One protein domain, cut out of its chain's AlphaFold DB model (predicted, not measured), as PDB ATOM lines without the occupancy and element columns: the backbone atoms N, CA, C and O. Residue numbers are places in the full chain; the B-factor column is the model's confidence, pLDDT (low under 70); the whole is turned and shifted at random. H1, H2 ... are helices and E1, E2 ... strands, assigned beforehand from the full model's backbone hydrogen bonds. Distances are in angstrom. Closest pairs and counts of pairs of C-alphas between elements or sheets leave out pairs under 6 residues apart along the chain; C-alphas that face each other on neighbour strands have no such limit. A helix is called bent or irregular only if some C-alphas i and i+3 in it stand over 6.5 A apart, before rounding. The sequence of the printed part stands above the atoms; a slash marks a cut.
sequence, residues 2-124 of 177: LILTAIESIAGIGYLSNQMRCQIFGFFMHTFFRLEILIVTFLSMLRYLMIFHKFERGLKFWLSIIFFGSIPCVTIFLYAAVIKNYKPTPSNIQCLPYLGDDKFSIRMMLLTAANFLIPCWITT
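Overview. This is residues 2 to 124 of the 177 residues of an uncharacterized protein of Conidiobolus coronatus (strain ATCC 28846 / CBS 209.66 / NRRL 28638) (UniProt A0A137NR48). A long helix, H2, is the spine: H3b, second arm of the bent helix H3, runs back beside it, H4 slants along it, and the small hairpin E1-E2 packs on residues 19 to 30 of H2. H1 sits off by itself, and residues 49 to 54 stick out. The printed part has 123 residues in the order H1, H2, H3, E1, E2, H4, mostly helix, with one antiparallel sheet, E1 - E2. It is loose, with a radius of gyration of the C-alphas of 17.3 A and spans of 53 by 37 by 24 A.

Arrangement. H1, residues 2 to 11, is apart from H2, residues 19 to 53. H3, residues 59 to 82, was assigned as one helix by its hydrogen bonds but is bent, with C-alphas 69 and 72 6.7 A apart; its arms, H3a, residues 59 to 69, and H3b, residues 72 to 82, stand at a steep tilt of 43 degrees. H3a touches residues 38 to 42 of H2 at a steep tilt of 46 degrees, closest at the C-alphas of Ile 39 and Ile 66, 7.2 A. H3b touches residues 23 to 35 of H2 at a shallow tilt of 3 degrees, opposite ways, closest at the C-alphas of Phe 27 and Phe 77, 5.9 A. E1, residues 86 to 88, and E2, residues 95 to 97, form an antiparallel hairpin, with N 96 and O 87 within hydrogen-bond range at 3.0 A; the closest C-alphas of H2 and E2, Gly 26 and Cys 95, are 4.8 A apart. Residues 116 to 123 of H4, residues 103 to 124, touch residues 34 to 45 of H2, closest at the C-alphas of Thr 41 and Thr 123, 5.1 A, at a shallow tilt of 32 degrees, the same way. H3b and H4 only just touch, with 3 pairs of C-alphas within 8 A, the closest being Cys 73 and Asn 115, 7.6 A. H2, H3b and H4 are an up-and-down bundle, each running against the one before. Every O i to N i+4 pair is within hydrogen-bond range in H1, H2, H3a and H3b, and 17 of 18 are in H4.

Along the chain. H1 begins at C-alpha 2, (501.325, 495.013, 334.246). H2 is 49.5 A long, H3a 15.5 A, H3b 15.3 A and H4 31.6 A. H4 ends at C-alpha 124, (493.569, 500.800, 359.002), and is neither bent nor irregular, but only just: C-alphas 116 and 119 are 6.1 A apart.

Size, cuts and confidence. The two C-alphas farthest apart, Gly 14 and Lys 54, are 53.7 A apart. The printed part has no cut and no long link. Mean pLDDT of the printed part is 92.1, with residues 4 to 5 and 8 under 70.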
ATOM      1  N   LEU A   2     500.700 495.749 335.374       70.56
ATOM      2  CA  LEU A   2     501.325 495.013 334.246       70.56
ATOM      3  C   LEU A   2     500.668 495.192 332.863       70.56
ATOM      4  O   LEU A   2     501.354 495.246 331.849       70.56
ATOM      5  N   ILE A   3     499.339 495.302 332.803       74.19
ATOM      6  CA  ILE A   3     498.629 495.501 331.525       74.19
ATOM      7  C   ILE A   3     498.962 496.878 330.925       74.19
ATOM      8  O   ILE A   3     499.002 497.037 329.711       74.19
ATOM      9  N   LEU A   4     499.251 497.872 331.767       64.25
ATOM     10  CA  LEU A   4     499.527 499.242 331.336       64.25
ATOM     11  C   LEU A   4     500.922 499.389 330.758       64.25
ATOM     12  O   LEU A   4     501.069 499.983 329.698       64.25
ATOM     13  N   THR A   5     501.915 498.783 331.407       69.56
ATOM     14  CA  THR A   5     503.273 498.712 330.863       69.56
ATOM     15  C   THR A   5     503.309 497.911 329.564       69.56
ATOM     16  O   THR A   5     504.054 498.262 328.655       69.56
ATOM     17  N   ALA A   6     502.459 496.887 329.421       78.94
ATOM     18  CA  ALA A   6     502.302 496.176 328.156       78.94
ATOM     19  C   ALA A   6     501.700 497.070 327.054       78.94
ATOM     20  O   ALA A   6     502.232 497.108 325.948       78.94
ATOM     21  N   ILE A   7     500.639 497.832 327.350       75.00
ATOM     22  CA  ILE A   7     500.028 498.766 326.388       75.00
ATOM     23  C   ILE A   7     501.011 499.876 325.992       75.00
ATOM     24  O   ILE A   7     501.100 500.213 324.816       75.00
ATOM     25  N   GLU A   8     501.771 500.418 326.942       68.25
ATOM     26  CA  GLU A   8     502.770 501.464 326.692       68.25
ATOM     27  C   GLU A   8     503.924 500.953 325.819       68.25
ATOM     28  O   GLU A   8     504.316 501.617 324.858       68.25
ATOM     29  N   SER A   9     504.395 499.729 326.086       76.25
ATOM     30  CA  SER A   9     505.413 499.054 325.274       76.25
ATOM     31  C   SER A   9     504.947 498.829 323.828       76.25
ATOM     32  O   SER A   9     505.729 498.966 322.892       76.25
ATOM     33  N   ILE A  10     503.654 498.551 323.627       83.81
ATOM     34  CA  ILE A  10     503.075 498.329 322.294       83.81
ATOM     35  C   ILE A  10     502.783 499.655 321.568       83.81
ATOM     36  O   ILE A  10     502.915 499.730 320.348       83.81
ATOM     37  N   ALA A  11     502.371 500.702 322.288       80.56
ATOM     38  CA  ALA A  11     501.851 501.936 321.695       80.56
ATOM     39  C   ALA A  11     502.886 503.070 321.533       80.56
ATOM     40  O   ALA A  11     502.636 504.015 320.780       80.56
ATOM     41  N   GLY A  12     504.040 502.980 322.205       80.69
ATOM     42  CA  GLY A  12     505.154 503.928 322.103       80.69
ATOM     43  C   GLY A  12     505.016 505.193 322.969       80.69
ATOM     44  O   GLY A  12     503.924 505.606 323.357       80.69
ATOM     45  N   ILE A  13     506.157 505.856 323.220       75.00
ATOM     46  CA  ILE A  13     506.353 506.987 324.165       75.00
ATOM     47  C   ILE A  13     505.472 508.225 323.855       75.00
ATOM     48  O   ILE A  13     505.283 509.101 324.695       75.00
ATOM     49  N   GLY A  14     504.870 508.303 322.665       80.31
ATOM     50  CA  GLY A  14     503.987 509.400 322.250       80.31
ATOM     51  C   GLY A  14     502.486 509.136 322.407       80.31
ATOM     52  O   GLY A  14     501.692 510.005 322.045       80.31
ATOM     53  N   TYR A  15     502.055 507.970 322.900       81.38
ATOM     54  CA  TYR A  15     500.638 507.580 322.863       81.38
ATOM     55  C   TYR A  15     499.704 508.557 323.600       81.38
ATOM     56  O   TYR A  15     498.603 508.850 323.121       81.38
ATOM     57  N   LEU A  16     500.166 509.108 324.728       85.75
ATOM     58  CA  LEU A  16     499.410 510.038 325.573       85.75
ATOM     59  C   LEU A  16     499.506 511.509 325.131       85.75
ATOM     60  O   LEU A  16     498.872 512.365 325.744       85.75
ATOM     61  N   SER A  17     500.221 511.810 324.039       86.06
ATOM     62  CA  SER A  17     500.284 513.170 323.471       86.06
ATOM     63  C   SER A  17     498.926 513.666 322.959       86.06
ATOM     64  O   SER A  17     498.656 514.867 322.947       86.06
ATOM     65  N   ASN A  18     498.035 512.750 322.567       91.94
ATOM     66  CA  ASN A  18     496.679 513.093 322.162       91.94
ATOM     67  C   ASN A  18     495.800 513.343 323.399       91.94
ATOM     68  O   ASN A  18     495.518 512.423 324.172       91.94
ATOM     69  N   GLN A  19     495.303 514.576 323.534       91.06
ATOM     70  CA  GLN A  19     494.481 515.020 324.662       91.06
ATOM     71  C   GLN A  19     493.264 514.112 324.919       91.06
ATOM     72  O   GLN A  19     492.981 513.790 326.072       91.06
ATOM     73  N   MET A  20     492.576 513.642 323.871       93.00
ATOM     74  CA  MET A  20     491.411 512.758 324.023       93.00
ATOM     75  C   MET A  20     491.802 511.391 324.591       93.00
ATOM     76  O   MET A  20     491.113 510.853 325.456       93.00
ATOM     77  N   ARG A  21     492.935 510.831 324.146       92.00
ATOM     78  CA  ARG A  21     493.439 509.549 324.664       92.00
ATOM     79  C   ARG A  21     493.856 509.684 326.122       92.00
ATOM     80  O   ARG A  21     493.482 508.846 326.935       92.00
ATOM     81  N   CYS A  22     494.550 510.772 326.454       93.06
ATOM     82  CA  CYS A  22     494.953 511.093 327.818       93.06
ATOM     83  C   CYS A  22     493.751 511.230 328.767       93.06
ATOM     84  O   CYS A  22     493.777 510.699 329.876       93.06
ATOM     85  N   GLN A  23     492.668 511.870 328.317       94.12
ATOM     86  CA  GLN A  23     491.425 512.004 329.083       94.12
ATOM     87  C   GLN A  23     490.754 510.662 329.356       94.12
ATOM     88  O   GLN A  23     490.467 510.346 330.509       94.12
ATOM     89  N   ILE A  24     490.523 509.863 328.310       93.94
ATOM     90  CA  ILE A  24     489.869 508.553 328.436       93.94
ATOM     91  C   ILE A  24     490.699 507.648 329.349       93.94
ATOM     92  O   ILE A  24     490.177 507.048 330.288       93.94
ATOM     93  N   PHE A  25     492.008 507.602 329.110       91.75
ATOM     94  CA  PHE A  25     492.939 506.810 329.897       91.75
ATOM     95  C   PHE A  25     492.966 507.236 331.366       91.75
ATOM     96  O   PHE A  25     492.776 506.405 332.254       91.75
ATOM     97  N   GLY A  26     493.155 508.532 331.628       92.19
ATOM     98  CA  GLY A  26     493.168 509.082 332.978       92.19
ATOM     99  C   GLY A  26     491.852 508.820 333.708       92.19
ATOM    100  O   GLY A  26     491.866 508.410 334.867       92.19
ATOM    101  N   PHE A  27     490.711 508.982 333.036       95.25
ATOM    102  CA  PHE A  27     489.401 508.684 333.611       95.25
ATOM    103  C   PHE A  27     489.295 507.232 334.085       95.25
ATOM    104  O   PHE A  27     488.996 506.997 335.259       95.25
ATOM    105  N   PHE A  28     489.575 506.259 333.213       94.25
ATOM    106  CA  PHE A  28     489.470 504.845 333.575       94.25
ATOM    107  C   PHE A  28     490.465 504.467 334.667       94.25
ATOM    108  O   PHE A  28     490.073 503.865 335.665       94.25
ATOM    109  N   MET A  29     491.727 504.870 334.522       92.25
ATOM    110  CA  MET A  29     492.783 504.534 335.474       92.25
ATOM    111  C   MET A  29     492.482 505.025 336.885       92.25
ATOM    112  O   MET A  29     492.515 504.240 337.835       92.25
ATOM    113  N   HIS A  30     492.141 506.308 337.027       94.25
ATOM    114  CA  HIS A  30     491.822 506.870 338.337       94.25
ATOM    115  C   HIS A  30     490.524 506.292 338.900       94.25
ATOM    116  O   HIS A  30     490.462 506.008 340.093       94.25
ATOM    117  N   THR A  31     489.513 506.045 338.065       94.44
ATOM    118  CA  THR A  31     488.247 505.455 338.526       94.44
ATOM    119  C   THR A  31     488.442 504.028 339.042       94.44
ATOM    120  O   THR A  31     488.000 503.722 340.149       94.44
ATOM    121  N   PHE A  32     489.144 503.163 338.303       94.56
ATOM    122  CA  PHE A  32     489.370 501.772 338.713       94.56
ATOM    123  C   PHE A  32     490.181 501.664 340.001       94.56
ATOM    124  O   PHE A  32     489.762 500.960 340.917       94.56
ATOM    125  N   PHE A  33     491.278 502.415 340.116       93.62
ATOM    126  CA  PHE A  33     492.099 502.413 341.329       93.62
ATOM    127  C   PHE A  33     491.290 502.823 342.571       93.62
ATOM    128  O   PHE A  33     491.450 502.282 343.663       93.62
ATOM    129  N   ARG A  34     490.355 503.763 342.406       94.06
ATOM    130  CA  ARG A  34     489.496 504.243 343.496       94.06
ATOM    131  C   ARG A  34     488.405 503.251 343.864       94.06
ATOM    132  O   ARG A  34     488.124 503.086 345.049       94.06
ATOM    133  N   LEU A  35     487.828 502.573 342.875       94.44
ATOM    134  CA  LEU A  35     486.896 501.472 343.111       94.44
ATOM    135  C   LEU A  35     487.573 500.324 343.861       94.44
ATOM    136  O   LEU A  35     486.988 499.799 344.802       94.44
ATOM    137  N   GLU A  36     488.809 499.979 343.502       94.94
ATOM    138  CA  GLU A  36     489.583 498.929 344.170       94.94
ATOM    139  C   GLU A  36     489.777 499.229 345.662       94.94
ATOM    140  O   GLU A  36     489.427 498.413 346.516       94.94
ATOM    141  N   ILE A  37     490.222 500.442 346.000       95.12
ATOM    142  CA  ILE A  37     490.392 500.866 347.399       95.12
ATOM    143  C   ILE A  37     489.063 500.863 348.154       95.12
ATOM    144  O   ILE A  37     489.008 500.452 349.317       95.12
ATOM    145  N   LEU A  38     487.980 501.296 347.509       96.06
ATOM    146  CA  LEU A  38     486.649 501.282 348.109       96.06
ATOM    147  C   LEU A  38     486.192 499.847 348.400       96.06
ATOM    148  O   LEU A  38     485.697 499.583 349.495       96.06
ATOM    149  N   ILE A  39     486.425 498.909 347.476       95.62
ATOM    150  CA  ILE A  39     486.141 497.480 347.664       95.62
ATOM    151  C   ILE A  39     486.960 496.916 348.830       95.62
ATOM    152  O   ILE A  39     486.391 496.263 349.706       95.62
ATOM    153  N   VAL A  40     488.265 497.200 348.903       95.88
ATOM    154  CA  VAL A  40     489.120 496.761 350.022       95.88
ATOM    155  C   VAL A  40     488.600 497.312 351.352       95.88
ATOM    156  O   VAL A  40     488.439 496.566 352.317       95.88
ATOM    157  N   THR A  41     488.251 498.597 351.389       96.44
ATOM    158  CA  THR A  41     487.674 499.262 352.570       96.44
ATOM    159  C   THR A  41     486.383 498.617 353.020       96.44
ATOM    160  O   THR A  41     486.176 498.345 354.205       96.44
ATOM    161  N   PHE A  42     485.538 498.303 352.057       95.25
ATOM    162  CA  PHE A  42     484.286 497.641 352.302       95.25
ATOM    163  C   PHE A  42     484.466 496.218 352.847       95.25
ATOM    164  O   PHE A  42     483.837 495.855 353.842       95.25
ATOM    165  N   LEU A  43     485.374 495.429 352.267       94.50
ATOM    166  CA  LEU A  43     485.717 494.092 352.759       94.50
ATOM    167  C   LEU A  43     486.284 494.130 354.188       94.50
ATOM    168  O   LEU A  43     485.937 493.281 355.014       94.50
ATOM    169  N   SER A  44     487.110 495.126 354.519       95.69
ATOM    170  CA  SER A  44     487.610 495.330 355.883       95.69
ATOM    171  C   SER A  44     486.484 495.659 356.867       95.69
ATOM    172  O   SER A  44     486.429 495.075 357.953       95.69
ATOM    173  N   MET A  45     485.553 496.539 356.484       96.31
ATOM    174  CA  MET A  45     484.382 496.876 357.301       96.31
ATOM    175  C   MET A  45     483.455 495.675 357.510       96.31
ATOM    176  O   MET A  45     483.005 495.441 358.631       96.31
ATOM    177  N   LEU A  46     483.219 494.871 356.471       94.81
ATOM    178  CA  LEU A  46     482.451 493.626 356.558       94.81
ATOM    179  C   LEU A  46     483.016 492.679 357.618       94.81
ATOM    180  O   LEU A  46     482.292 492.223 358.503       94.81
ATOM    181  N   ARG A  47     484.328 492.415 357.554       94.31
ATOM    182  CA  ARG A  47     485.021 491.560 358.529       94.31
ATOM    183  C   ARG A  47     484.909 492.130 359.942       94.31
ATOM    184  O   ARG A  47     484.647 491.386 360.885       94.31
ATOM    185  N   TYR A  48     485.062 493.446 360.090       96.06
ATOM    186  CA  TYR A  48     484.930 494.118 361.381       96.06
ATOM    187  C   TYR A  48     483.524 493.939 361.973       96.06
ATOM    188  O   TYR A  48     483.389 493.495 363.115       96.06
ATOM    189  N   LEU A  49     482.477 494.211 361.188       95.81
ATOM    190  CA  LEU A  49     481.083 494.115 361.628       95.81
ATOM    191  C   LEU A  49     480.672 492.676 361.959       95.81
ATOM    192  O   LEU A  49     479.994 492.447 362.963       95.81
ATOM    193  N   MET A  50     481.139 491.699 361.179       94.31
ATOM    194  CA  MET A  50     480.919 490.278 361.454       94.31
ATOM    195  C   MET A  50     481.532 489.866 362.800       94.31
ATOM    196  O   MET A  50     480.875 489.220 363.614       94.31
ATOM    197  N   ILE A  51     482.767 490.292 363.082       94.25
ATOM    198  CA  ILE A  51     483.480 489.909 364.308       94.25
ATOM    199  C   ILE A  51     482.937 490.648 365.538       94.25
ATOM    200  O   ILE A  51     482.824 490.053 366.613       94.25
ATOM    201  N   PHE A  52     482.658 491.951 365.447       95.50
ATOM    202  CA  PHE A  52     482.277 492.771 366.604       95.50
ATOM    203  C   PHE A  52     480.786 492.772 366.897       95.50
ATOM    204  O   PHE A  52     480.417 492.651 368.065       95.50
ATOM    205  N   HIS A  53     479.957 492.855 365.862       94.31
ATOM    206  CA  HIS A  53     478.520 493.060 365.999       94.31
ATOM    207  C   HIS A  53     477.689 491.838 365.595       94.31
ATOM    208  O   HIS A  53     476.468 491.909 365.682       94.31
ATOM    209  N   LYS A  54     478.323 490.727 365.169       94.00
ATOM    210  CA  LYS A  54     477.641 489.531 364.629       94.00
ATOM    211  C   LYS A  54     476.608 489.900 363.555       94.00
ATOM    212  O   LYS A  54     475.505 489.366 363.509       94.00
ATOM    213  N   PHE A  55     476.941 490.898 362.742       93.62
ATOM    214  CA  PHE A  55     475.989 491.504 361.827       93.62
ATOM    215  C   PHE A  55     475.882 490.673 360.544       93.62
ATOM    216  O   PHE A  55     476.731 490.767 359.659       93.62
ATOM    217  N   GLU A  56     474.828 489.868 360.443       93.00
ATOM    218  CA  GLU A  56     474.526 489.044 359.271       93.00
ATOM    219  C   GLU A  56     473.481 489.753 358.402       93.00
ATOM    220  O   GLU A  56     472.280 489.728 358.666       93.00
ATOM    221  N   ARG A  57     473.937 490.450 357.356       94.44
ATOM    222  CA  ARG A  57     473.057 491.024 356.325       94.44
ATOM    223  C   ARG A  57     473.321 490.362 354.984       94.44
ATOM    224  O   ARG A  57     474.452 489.994 354.677       94.44
ATOM    225  N   GLY A  58     472.271 490.265 354.169       95.00
ATOM    226  CA  GLY A  58     472.360 489.702 352.824       95.00
ATOM    227  C   GLY A  58     473.228 490.537 351.875       95.00
ATOM    228  O   GLY A  58     473.336 491.755 352.012       95.00
ATOM    229  N   LEU A  59     473.790 489.879 350.855       91.06
ATOM    230  CA  LEU A  59     474.692 490.467 349.852       91.06
ATOM    231  C   LEU A  59     474.120 491.717 349.151       91.06
ATOM    232  O   LEU A  59     474.863 492.639 348.828       91.06
ATOM    233  N   LYS A  60     472.795 491.790 348.955       95.56
ATOM    234  CA  LYS A  60     472.128 492.924 348.285       95.56
ATOM    235  C   LYS A  60     472.307 494.250 349.029       95.56
ATOM    236  O   LYS A  60     472.543 495.277 348.401       95.56
ATOM    237  N   PHE A  61     472.223 494.224 350.359       95.94
ATOM    238  CA  PHE A  61     472.443 495.409 351.194       95.94
ATOM    239  C   PHE A  61     473.863 495.949 351.003       95.94
ATOM    240  O   PHE A  61     474.082 497.147 350.850       95.94
ATOM    241  N   TRP A  62     474.821 495.033 350.935       92.50
ATOM    242  CA  TRP A  62     476.228 495.346 350.782       92.50
ATOM    243  C   TRP A  62     476.575 495.904 349.399       92.50
ATOM    244  O   TRP A  62     477.260 496.922 349.304       92.50
ATOM    245  N   LEU A  63     476.033 495.304 348.336       94.44
ATOM    246  CA  LEU A  63     476.165 495.824 346.972       94.44
ATOM    247  C   LEU A  63     475.583 497.236 346.834       94.44
ATOM    248  O   LEU A  63     476.179 498.073 346.163       94.44
ATOM    249  N   SER A  64     474.468 497.519 347.514       96.62
ATOM    250  CA  SER A  64     473.867 498.856 347.546       96.62
ATOM    251  C   SER A  64     474.828 499.897 348.136       96.62
ATOM    252  O   SER A  64     475.055 500.940 347.531       96.62
ATOM    253  N   ILE A  65     475.484 499.593 349.264       95.06
ATOM    254  CA  ILE A  65     476.458 500.508 349.884       95.06
ATOM    255  C   ILE A  65     477.659 500.761 348.966       95.06
ATOM    256  O   ILE A  65     478.061 501.914 348.813       95.06
ATOM    257  N   ILE A  66     478.218 499.718 348.339       94.94
ATOM    258  CA  ILE A  66     479.330 499.879 347.383       94.94
ATOM    259  C   ILE A  66     478.900 500.780 346.225       94.94
ATOM    260  O   ILE A  66     479.628 501.703 345.859       94.94
ATOM    261  N   PHE A  67     477.708 500.537 345.676       96.25
ATOM    262  CA  PHE A  67     477.167 501.329 344.582       96.25
ATOM    263  C   PHE A  67     477.059 502.806 344.974       96.25
ATOM    264  O   PHE A  67     477.660 503.649 344.314       96.25
ATOM    265  N   PHE A  68     476.409 503.126 346.098       96.25
ATOM    266  CA  PHE A  68     476.283 504.511 346.565       96.25
ATOM    267  C   PHE A  68     477.630 505.160 346.905       96.25
ATOM    268  O   PHE A  68     477.845 506.326 346.578       96.25
ATOM    269  N   GLY A  69     478.559 504.412 347.502       93.25
ATOM    270  CA  GLY A  69     479.908 504.893 347.802       93.25
ATOM    271  C   GLY A  69     480.746 505.178 346.550       93.25
ATOM    272  O   GLY A  69     481.604 506.056 346.572       93.25
ATOM    273  N   SER A  70     480.485 504.474 345.445       95.56
ATOM    274  CA  SER A  70     481.204 504.651 344.177       95.56
ATOM    275  C   SER A  70     480.789 505.902 343.396       95.56
ATOM    276  O   SER A  70     481.610 506.462 342.665       95.56
ATOM    277  N   ILE A  71     479.552 506.378 343.584       96.56
ATOM    278  CA  ILE A  71     478.994 507.550 342.890       96.56
ATOM    279  C   ILE A  71     479.906 508.783 343.010       96.56
ATOM    280  O   ILE A  71     480.289 509.307 341.964       96.56
ATOM    281  N   PRO A  72     480.309 509.251 344.212       94.50
ATOM    282  CA  PRO A  72     481.157 510.440 344.334       94.50
ATOM    283  C   PRO A  72     482.527 510.277 343.664       94.50
ATOM    284  O   PRO A  72     483.079 511.246 343.149       94.50
ATOM    285  N   CYS A  73     483.083 509.062 343.634       94.00
ATOM    286  CA  CYS A  73     484.335 508.799 342.927       94.00
ATOM    287  C   CYS A  73     484.149 508.985 341.418       94.00
ATOM    288  O   CYS A  73     484.891 509.744 340.798       94.00
ATOM    289  N   VAL A  74     483.133 508.341 340.835       96.31
ATOM    290  CA  VAL A  74     482.873 508.408 339.390       96.31
ATOM    291  C   VAL A  74     482.517 509.831 338.960       96.31
ATOM    292  O   VAL A  74     483.031 510.295 337.946       96.31
ATOM    293  N   THR A  75     481.699 510.557 339.729       96.50
ATOM    294  CA  THR A  75     481.278 511.919 339.360       96.50
ATOM    295  C   THR A  75     482.439 512.909 339.340       96.50
ATOM    296  O   THR A  75     482.513 513.714 338.415       96.50
ATOM    297  N   ILE A  76     483.382 512.829 340.288       95.94
ATOM    298  CA  ILE A  76     484.560 513.712 340.324       95.94
ATOM    299  C   ILE A  76     485.443 513.516 339.083       95.94
ATOM    300  O   ILE A  76     485.874 514.500 338.480       95.94
ATOM    301  N   PHE A  77     485.723 512.275 338.677       95.62
ATOM    302  CA  PHE A  77     486.570 512.022 337.502       95.62
ATOM    303  C   PHE A  77     485.822 512.230 336.187       95.62
ATOM    304  O   PHE A  77     486.400 512.737 335.226       95.62
ATOM    305  N   LEU A  78     484.525 511.917 336.144       96.12
ATOM    306  CA  LEU A  78     483.691 512.211 334.983       96.12
ATOM    307  C   LEU A  78     483.622 513.722 334.745       96.12
ATOM    308  O   LEU A  78     483.782 514.175 333.615       96.12
ATOM    309  N   TYR A  79     483.471 514.512 335.812       96.56
ATOM    310  CA  TYR A  79     483.502 515.967 335.723       96.56
ATOM    311  C   TYR A  79     484.842 516.475 335.174       96.56
ATOM    312  O   TYR A  79     484.847 517.303 334.263       96.56
ATOM    313  N   ALA A  80     485.972 515.922 335.636       95.31
ATOM    314  CA  ALA A  80     487.299 516.240 335.097       95.31
ATOM    315  C   ALA A  80     487.405 515.960 333.585       95.31
ATOM    316  O   ALA A  80     488.055 516.714 332.854       95.31
ATOM    317  N   ALA A  81     486.759 514.886 333.118       94.50
ATOM    318  CA  ALA A  81     486.774 514.479 331.717       94.50
ATOM    319  C   ALA A  81     485.934 515.431 330.858       94.50
ATOM    320  O   ALA A  81     486.390 515.863 329.800       94.50
ATOM    321  N   VAL A  82     484.758 515.833 331.351       95.69
ATOM    322  CA  VAL A  82     483.858 516.779 330.672       95.69
ATOM    323  C   VAL A  82     484.510 518.152 330.498       95.69
ATOM    324  O   VAL A  82     484.460 518.719 329.408       95.69
ATOM    325  N   ILE A  83     485.180 518.670 331.532       95.56
ATOM    326  CA  ILE A  83     485.869 519.973 331.472       95.56
ATOM    327  C   ILE A  83     487.233 519.911 330.766       95.56
ATOM    328  O   ILE A  83     487.928 520.919 330.684       95.56
ATOM    329  N   LYS A  84     487.638 518.734 330.271       93.81
ATOM    330  CA  LYS A  84     488.897 518.499 329.548       93.81
ATOM    331  C   LYS A  84     490.183 518.825 330.332       93.81
ATOM    332  O   LYS A  84     491.241 518.972 329.719       93.81
ATOM    333  N   ASN A  85     490.137 518.836 331.669       91.00
ATOM    334  CA  ASN A  85     491.264 519.192 332.556       91.00
ATOM    335  C   ASN A  85     492.201 518.020 332.898       91.00
ATOM    336  O   ASN A  85     492.719 517.926 334.012       91.00
ATOM    337  N   TYR A  86     492.435 517.123 331.943       92.38
ATOM    338  CA  TYR A  86     493.494 516.123 332.063       92.38
ATOM    339  C   TYR A  86     494.758 516.642 331.396       92.38
ATOM    340  O   TYR A  86     494.721 517.056 330.235       92.38
ATOM    341  N   LYS A  87     495.872 516.592 332.126       93.88
ATOM    342  CA  LYS A  87     497.200 516.896 331.590       93.88
ATOM    343  C   LYS A  87     498.116 515.685 331.774       93.88
ATOM    344  O   LYS A  87     498.023 515.017 332.811       93.88
ATOM    345  N   PRO A  88     498.978 515.383 330.791       93.94
ATOM    346  CA  PRO A  88     500.006 514.374 330.974       93.94
ATOM    347  C   PRO A  88     501.005 514.839 332.042       93.94
ATOM    348  O   PRO A  88     501.268 516.035 332.197       93.94
ATOM    349  N   THR A  89     501.557 513.892 332.793       91.44
ATOM    350  CA  THR A  89     502.703 514.142 333.670       91.44
ATOM    351  C   THR A  89     503.934 514.508 332.838       91.44
ATOM    352  O   THR A  89     503.998 514.138 331.668       91.44
ATOM    353  N   PRO A  90     504.965 515.161 333.414       89.25
ATOM    354  CA  PRO A  90     506.209 515.464 332.691       89.25
ATOM    355  C   PRO A  90     506.893 514.232 332.078       89.25
ATOM    356  O   PRO A  90     507.607 514.341 331.089       89.25
ATOM    357  N   SER A  91     506.651 513.050 332.654       87.62
ATOM    358  CA  SER A  91     507.122 511.766 332.134       87.62
ATOM    359  C   SER A  91     506.297 511.213 330.965       87.62
ATOM    360  O   SER A  91     506.712 510.232 330.364       87.62
ATOM    361  N   ASN A  92     505.130 511.789 330.659       85.62
ATOM    362  CA  ASN A  92     504.130 511.278 329.713       85.62
ATOM    363  C   ASN A  92     503.618 509.854 330.002       85.62
ATOM    364  O   ASN A  92     502.969 509.271 329.142       85.62
ATOM    365  N   ILE A  93     503.855 509.313 331.204       84.31
ATOM    366  CA  ILE A  93     503.423 507.955 331.600       84.31
ATOM    367  C   ILE A  93     501.982 507.970 332.133       84.31
ATOM    368  O   ILE A  93     501.244 506.990 332.034       84.31
ATOM    369  N   GLN A  94     501.558 509.079 332.744       90.38
ATOM    370  CA  GLN A  94     500.266 509.171 333.418       90.38
ATOM    371  C   GLN A  94     499.528 510.446 333.032       90.38
ATOM    372  O   GLN A  94     500.130 511.478 332.753       90.38
ATOM    373  N   CYS A  95     498.202 510.378 333.073       93.81
ATOM    374  CA  CYS A  95     497.333 511.533 332.909       93.81
ATOM    375  C   CYS A  95     496.654 511.841 334.238       93.81
ATOM    376  O   CYS A  95     495.945 510.998 334.796       93.81
ATOM    377  N   LEU A  96     496.892 513.043 334.755       95.12
ATOM    378  CA  LEU A  96     496.357 513.487 336.037       95.12
ATOM    379  C   LEU A  96     495.207 514.479 335.809       95.12
ATOM    380  O   LEU A  96     495.352 515.404 335.000       95.12
ATOM    381  N   PRO A  97     494.066 514.305 336.497       96.06
ATOM    382  CA  PRO A  97     493.009 515.305 336.508       96.06
ATOM    383  C   PRO A  97     493.405 516.485 337.406       96.06
ATOM    384  O   PRO A  97     494.109 516.302 338.398       96.06
ATOM    385  N   TYR A  98     492.903 517.683 337.096       94.94
ATOM    386  CA  TYR A  98     493.041 518.883 337.943       94.94
ATOM    387  C   TYR A  98     494.491 519.352 338.178       94.94
ATOM    388  O   TYR A  98     494.799 519.927 339.216       94.94
ATOM    389  N   LEU A  99     495.387 519.158 337.204       93.62
ATOM    390  CA  LEU A  99     496.775 519.648 337.251       93.62
ATOM    391  C   LEU A  99     496.892 521.139 336.840       93.62
ATOM    392  O   LEU A  99     497.789 521.538 336.093       93.62
ATOM    393  N   GLY A 100     495.898 521.951 337.195       91.06
ATOM    394  CA  GLY A 100     495.855 523.385 336.913       91.06
ATOM    395  C   GLY A 100     496.188 524.213 338.150       91.06
ATOM    396  O   GLY A 100     495.873 523.808 339.266       91.06
ATOM    397  N   ASP A 101     496.777 525.391 337.940       93.25
ATOM    398  CA  ASP A 101     497.066 526.359 339.013       93.25
ATOM    399  C   ASP A 101     495.828 527.180 339.417       93.25
ATOM    400  O   ASP A 101     495.883 528.074 340.265       93.25
ATOM    401  N   ASP A 102     494.679 526.899 338.806       95.62
ATOM    402  CA  ASP A 102     493.428 527.543 339.146       95.62
ATOM    403  C   ASP A 102     492.938 527.097 340.533       95.62
ATOM    404  O   ASP A 102     493.013 525.932 340.932       95.62
ATOM    405  N   LYS A 103     492.366 528.047 341.284       96.44
ATOM    406  CA  LYS A 103     491.829 527.800 342.633       96.44
ATOM    407  C   LYS A 103     490.810 526.652 342.659       96.44
ATOM    408  O   LYS A 103     490.635 526.020 343.700       96.44
ATOM    409  N   PHE A 104     490.115 526.408 341.547       95.50
ATOM    410  CA  PHE A 104     489.141 525.332 341.419       95.50
ATOM    411  C   PHE A 104     489.824 523.956 341.346       95.50
ATOM    412  O   PHE A 104     489.485 523.082 342.146       95.50
ATOM    413  N   SER A 105     490.834 523.784 340.491       95.31
ATOM    414  CA  SER A 105     491.657 522.571 340.417       95.31
ATOM    415  C   SER A 105     492.275 522.203 341.764       95.31
ATOM    416  O   SER A 105     492.163 521.053 342.185       95.31
ATOM    417  N   ILE A 106     492.816 523.176 342.508       95.44
ATOM    418  CA  ILE A 106     493.374 522.934 343.852       95.44
ATOM    419  C   ILE A 106     492.310 522.359 344.802       95.44
ATOM    420  O   ILE A 106     492.567 521.388 345.516       95.44
ATOM    421  N   ARG A 107     491.089 522.914 344.803       97.00
ATOM    422  CA  ARG A 107     489.983 522.406 345.637       97.00
ATOM    423  C   ARG A 107     489.573 520.989 345.241       97.00
ATOM    424  O   ARG A 107     489.370 520.151 346.117       97.00
ATOM    425  N   MET A 108     489.473 520.706 343.944       96.69
ATOM    426  CA  MET A 108     489.119 519.372 343.447       96.69
ATOM    427  C   MET A 108     490.210 518.339 343.738       96.69
ATOM    428  O   MET A 108     489.904 517.196 344.087       96.69
ATOM    429  N   MET A 109     491.479 518.741 343.672       94.94
ATOM    430  CA  MET A 109     492.609 517.908 344.069       94.94
ATOM    431  C   MET A 109     492.545 517.567 345.563       94.94
ATOM    432  O   MET A 109     492.657 516.395 345.922       94.94
ATOM    433  N   LEU A 110     492.280 518.553 346.430       96.25
ATOM    434  CA  LEU A 110     492.087 518.326 347.868       96.25
ATOM    435  C   LEU A 110     490.902 517.393 348.151       96.25
ATOM    436  O   LEU A 110     491.024 516.481 348.965       96.25
ATOM    437  N   LEU A 111     489.779 517.566 347.448       96.25
ATOM    438  CA  LEU A 111     488.618 516.682 347.571       96.25
ATOM    439  C   LEU A 111     488.960 515.242 347.157       96.25
ATOM    440  O   LEU A 111     488.598 514.285 347.839       96.25
ATOM    441  N   THR A 112     489.711 515.086 346.067       94.69
ATOM    442  CA  THR A 112     490.175 513.782 345.576       94.69
ATOM    443  C   THR A 112     491.152 513.125 346.558       94.69
ATOM    444  O   THR A 112     491.099 511.909 346.772       94.69
ATOM    445  N   ALA A 113     492.021 513.913 347.196       95.50
ATOM    446  CA  ALA A 113     492.919 513.447 348.248       95.50
ATOM    447  C   ALA A 113     492.145 513.023 349.506       95.50
ATOM    448  O   ALA A 113     492.389 511.940 350.034       95.50
ATOM    449  N   ALA A 114     491.149 513.796 349.945       96.06
ATOM    450  CA  ALA A 114     490.293 513.432 351.074       96.06
ATOM    451  C   ALA A 114     489.521 512.127 350.809       96.06
ATOM    452  O   ALA A 114     489.503 511.234 351.655       96.06
ATOM    453  N   ASN A 115     488.974 511.966 349.599       93.81
ATOM    454  CA  ASN A 115     488.301 510.736 349.168       93.81
ATOM    455  C   ASN A 115     489.260 509.523 349.097       93.81
ATOM    456  O   ASN A 115     488.822 508.382 349.103       93.81
ATOM    457  N   PHE A 116     490.581 509.736 349.048       94.12
ATOM    458  CA  PHE A 116     491.568 508.656 349.217       94.12
ATOM    459  C   PHE A 116     491.806 508.342 350.692       94.12
ATOM    460  O   PHE A 116     491.816 507.191 351.118       94.12
ATOM    461  N   LEU A 117     492.044 509.394 351.470       96.38
ATOM    462  CA  LEU A 117     492.568 509.272 352.817       96.38
ATOM    463  C   LEU A 117     491.528 508.674 353.768       96.38
ATOM    464  O   LEU A 117     491.878 507.846 354.603       96.38
ATOM    465  N   ILE A 118     490.255 509.046 353.607       96.00
ATOM    466  CA  ILE A 118     489.143 508.541 354.423       96.00
ATOM    467  C   ILE A 118     489.040 507.005 354.356       96.00
ATOM    468  O   ILE A 118     489.120 506.377 355.414       96.00
ATOM    469  N   PRO A 119     488.908 506.360 353.177       95.81
ATOM    470  CA  PRO A 119     488.833 504.902 353.114       95.81
ATOM    471  C   PRO A 119     490.099 504.217 353.652       95.81
ATOM    472  O   PRO A 119     489.988 503.254 354.408       95.81
ATOM    473  N   CYS A 120     491.292 504.752 353.370       96.25
ATOM    474  CA  CYS A 120     492.547 504.227 353.922       96.25
ATOM    475  C   CYS A 120     492.628 504.319 355.459       96.25
ATOM    476  O   CYS A 120     493.193 503.446 356.120       96.25
ATOM    477  N   TRP A 121     492.061 505.364 356.060       97.75
ATOM    478  CA  TRP A 121     491.970 505.474 357.517       97.75
ATOM    479  C   TRP A 121     490.982 504.463 358.100       97.75
ATOM    480  O   TRP A 121     491.282 503.809 359.101       97.75
ATOM    481  N   ILE A 122     489.826 504.288 357.454       96.88
ATOM    482  CA  ILE A 122     488.806 503.318 357.867       96.88
ATOM    483  C   ILE A 122     489.354 501.887 357.798       96.88
ATOM    484  O   ILE A 122     489.206 501.141 358.766       96.88
ATOM    485  N   THR A 123     490.029 501.500 356.707       96.69
ATOM    486  CA  THR A 123     490.660 500.170 356.591       96.69
ATOM    487  C   THR A 123     491.644 499.925 357.721       96.69
ATOM    488  O   THR A 123     491.563 498.895 358.394       96.69
ATOM    489  N   THR A 124     492.542 500.882 357.959       95.88
ATOM    490  CA  THR A 124     493.569 500.800 359.002       95.88
ATOM    491  C   THR A 124     492.932 500.607 360.376       95.88
ATOM    492  O   THR A 124     493.319 499.704 361.122       95.88
TER     493      THR A 124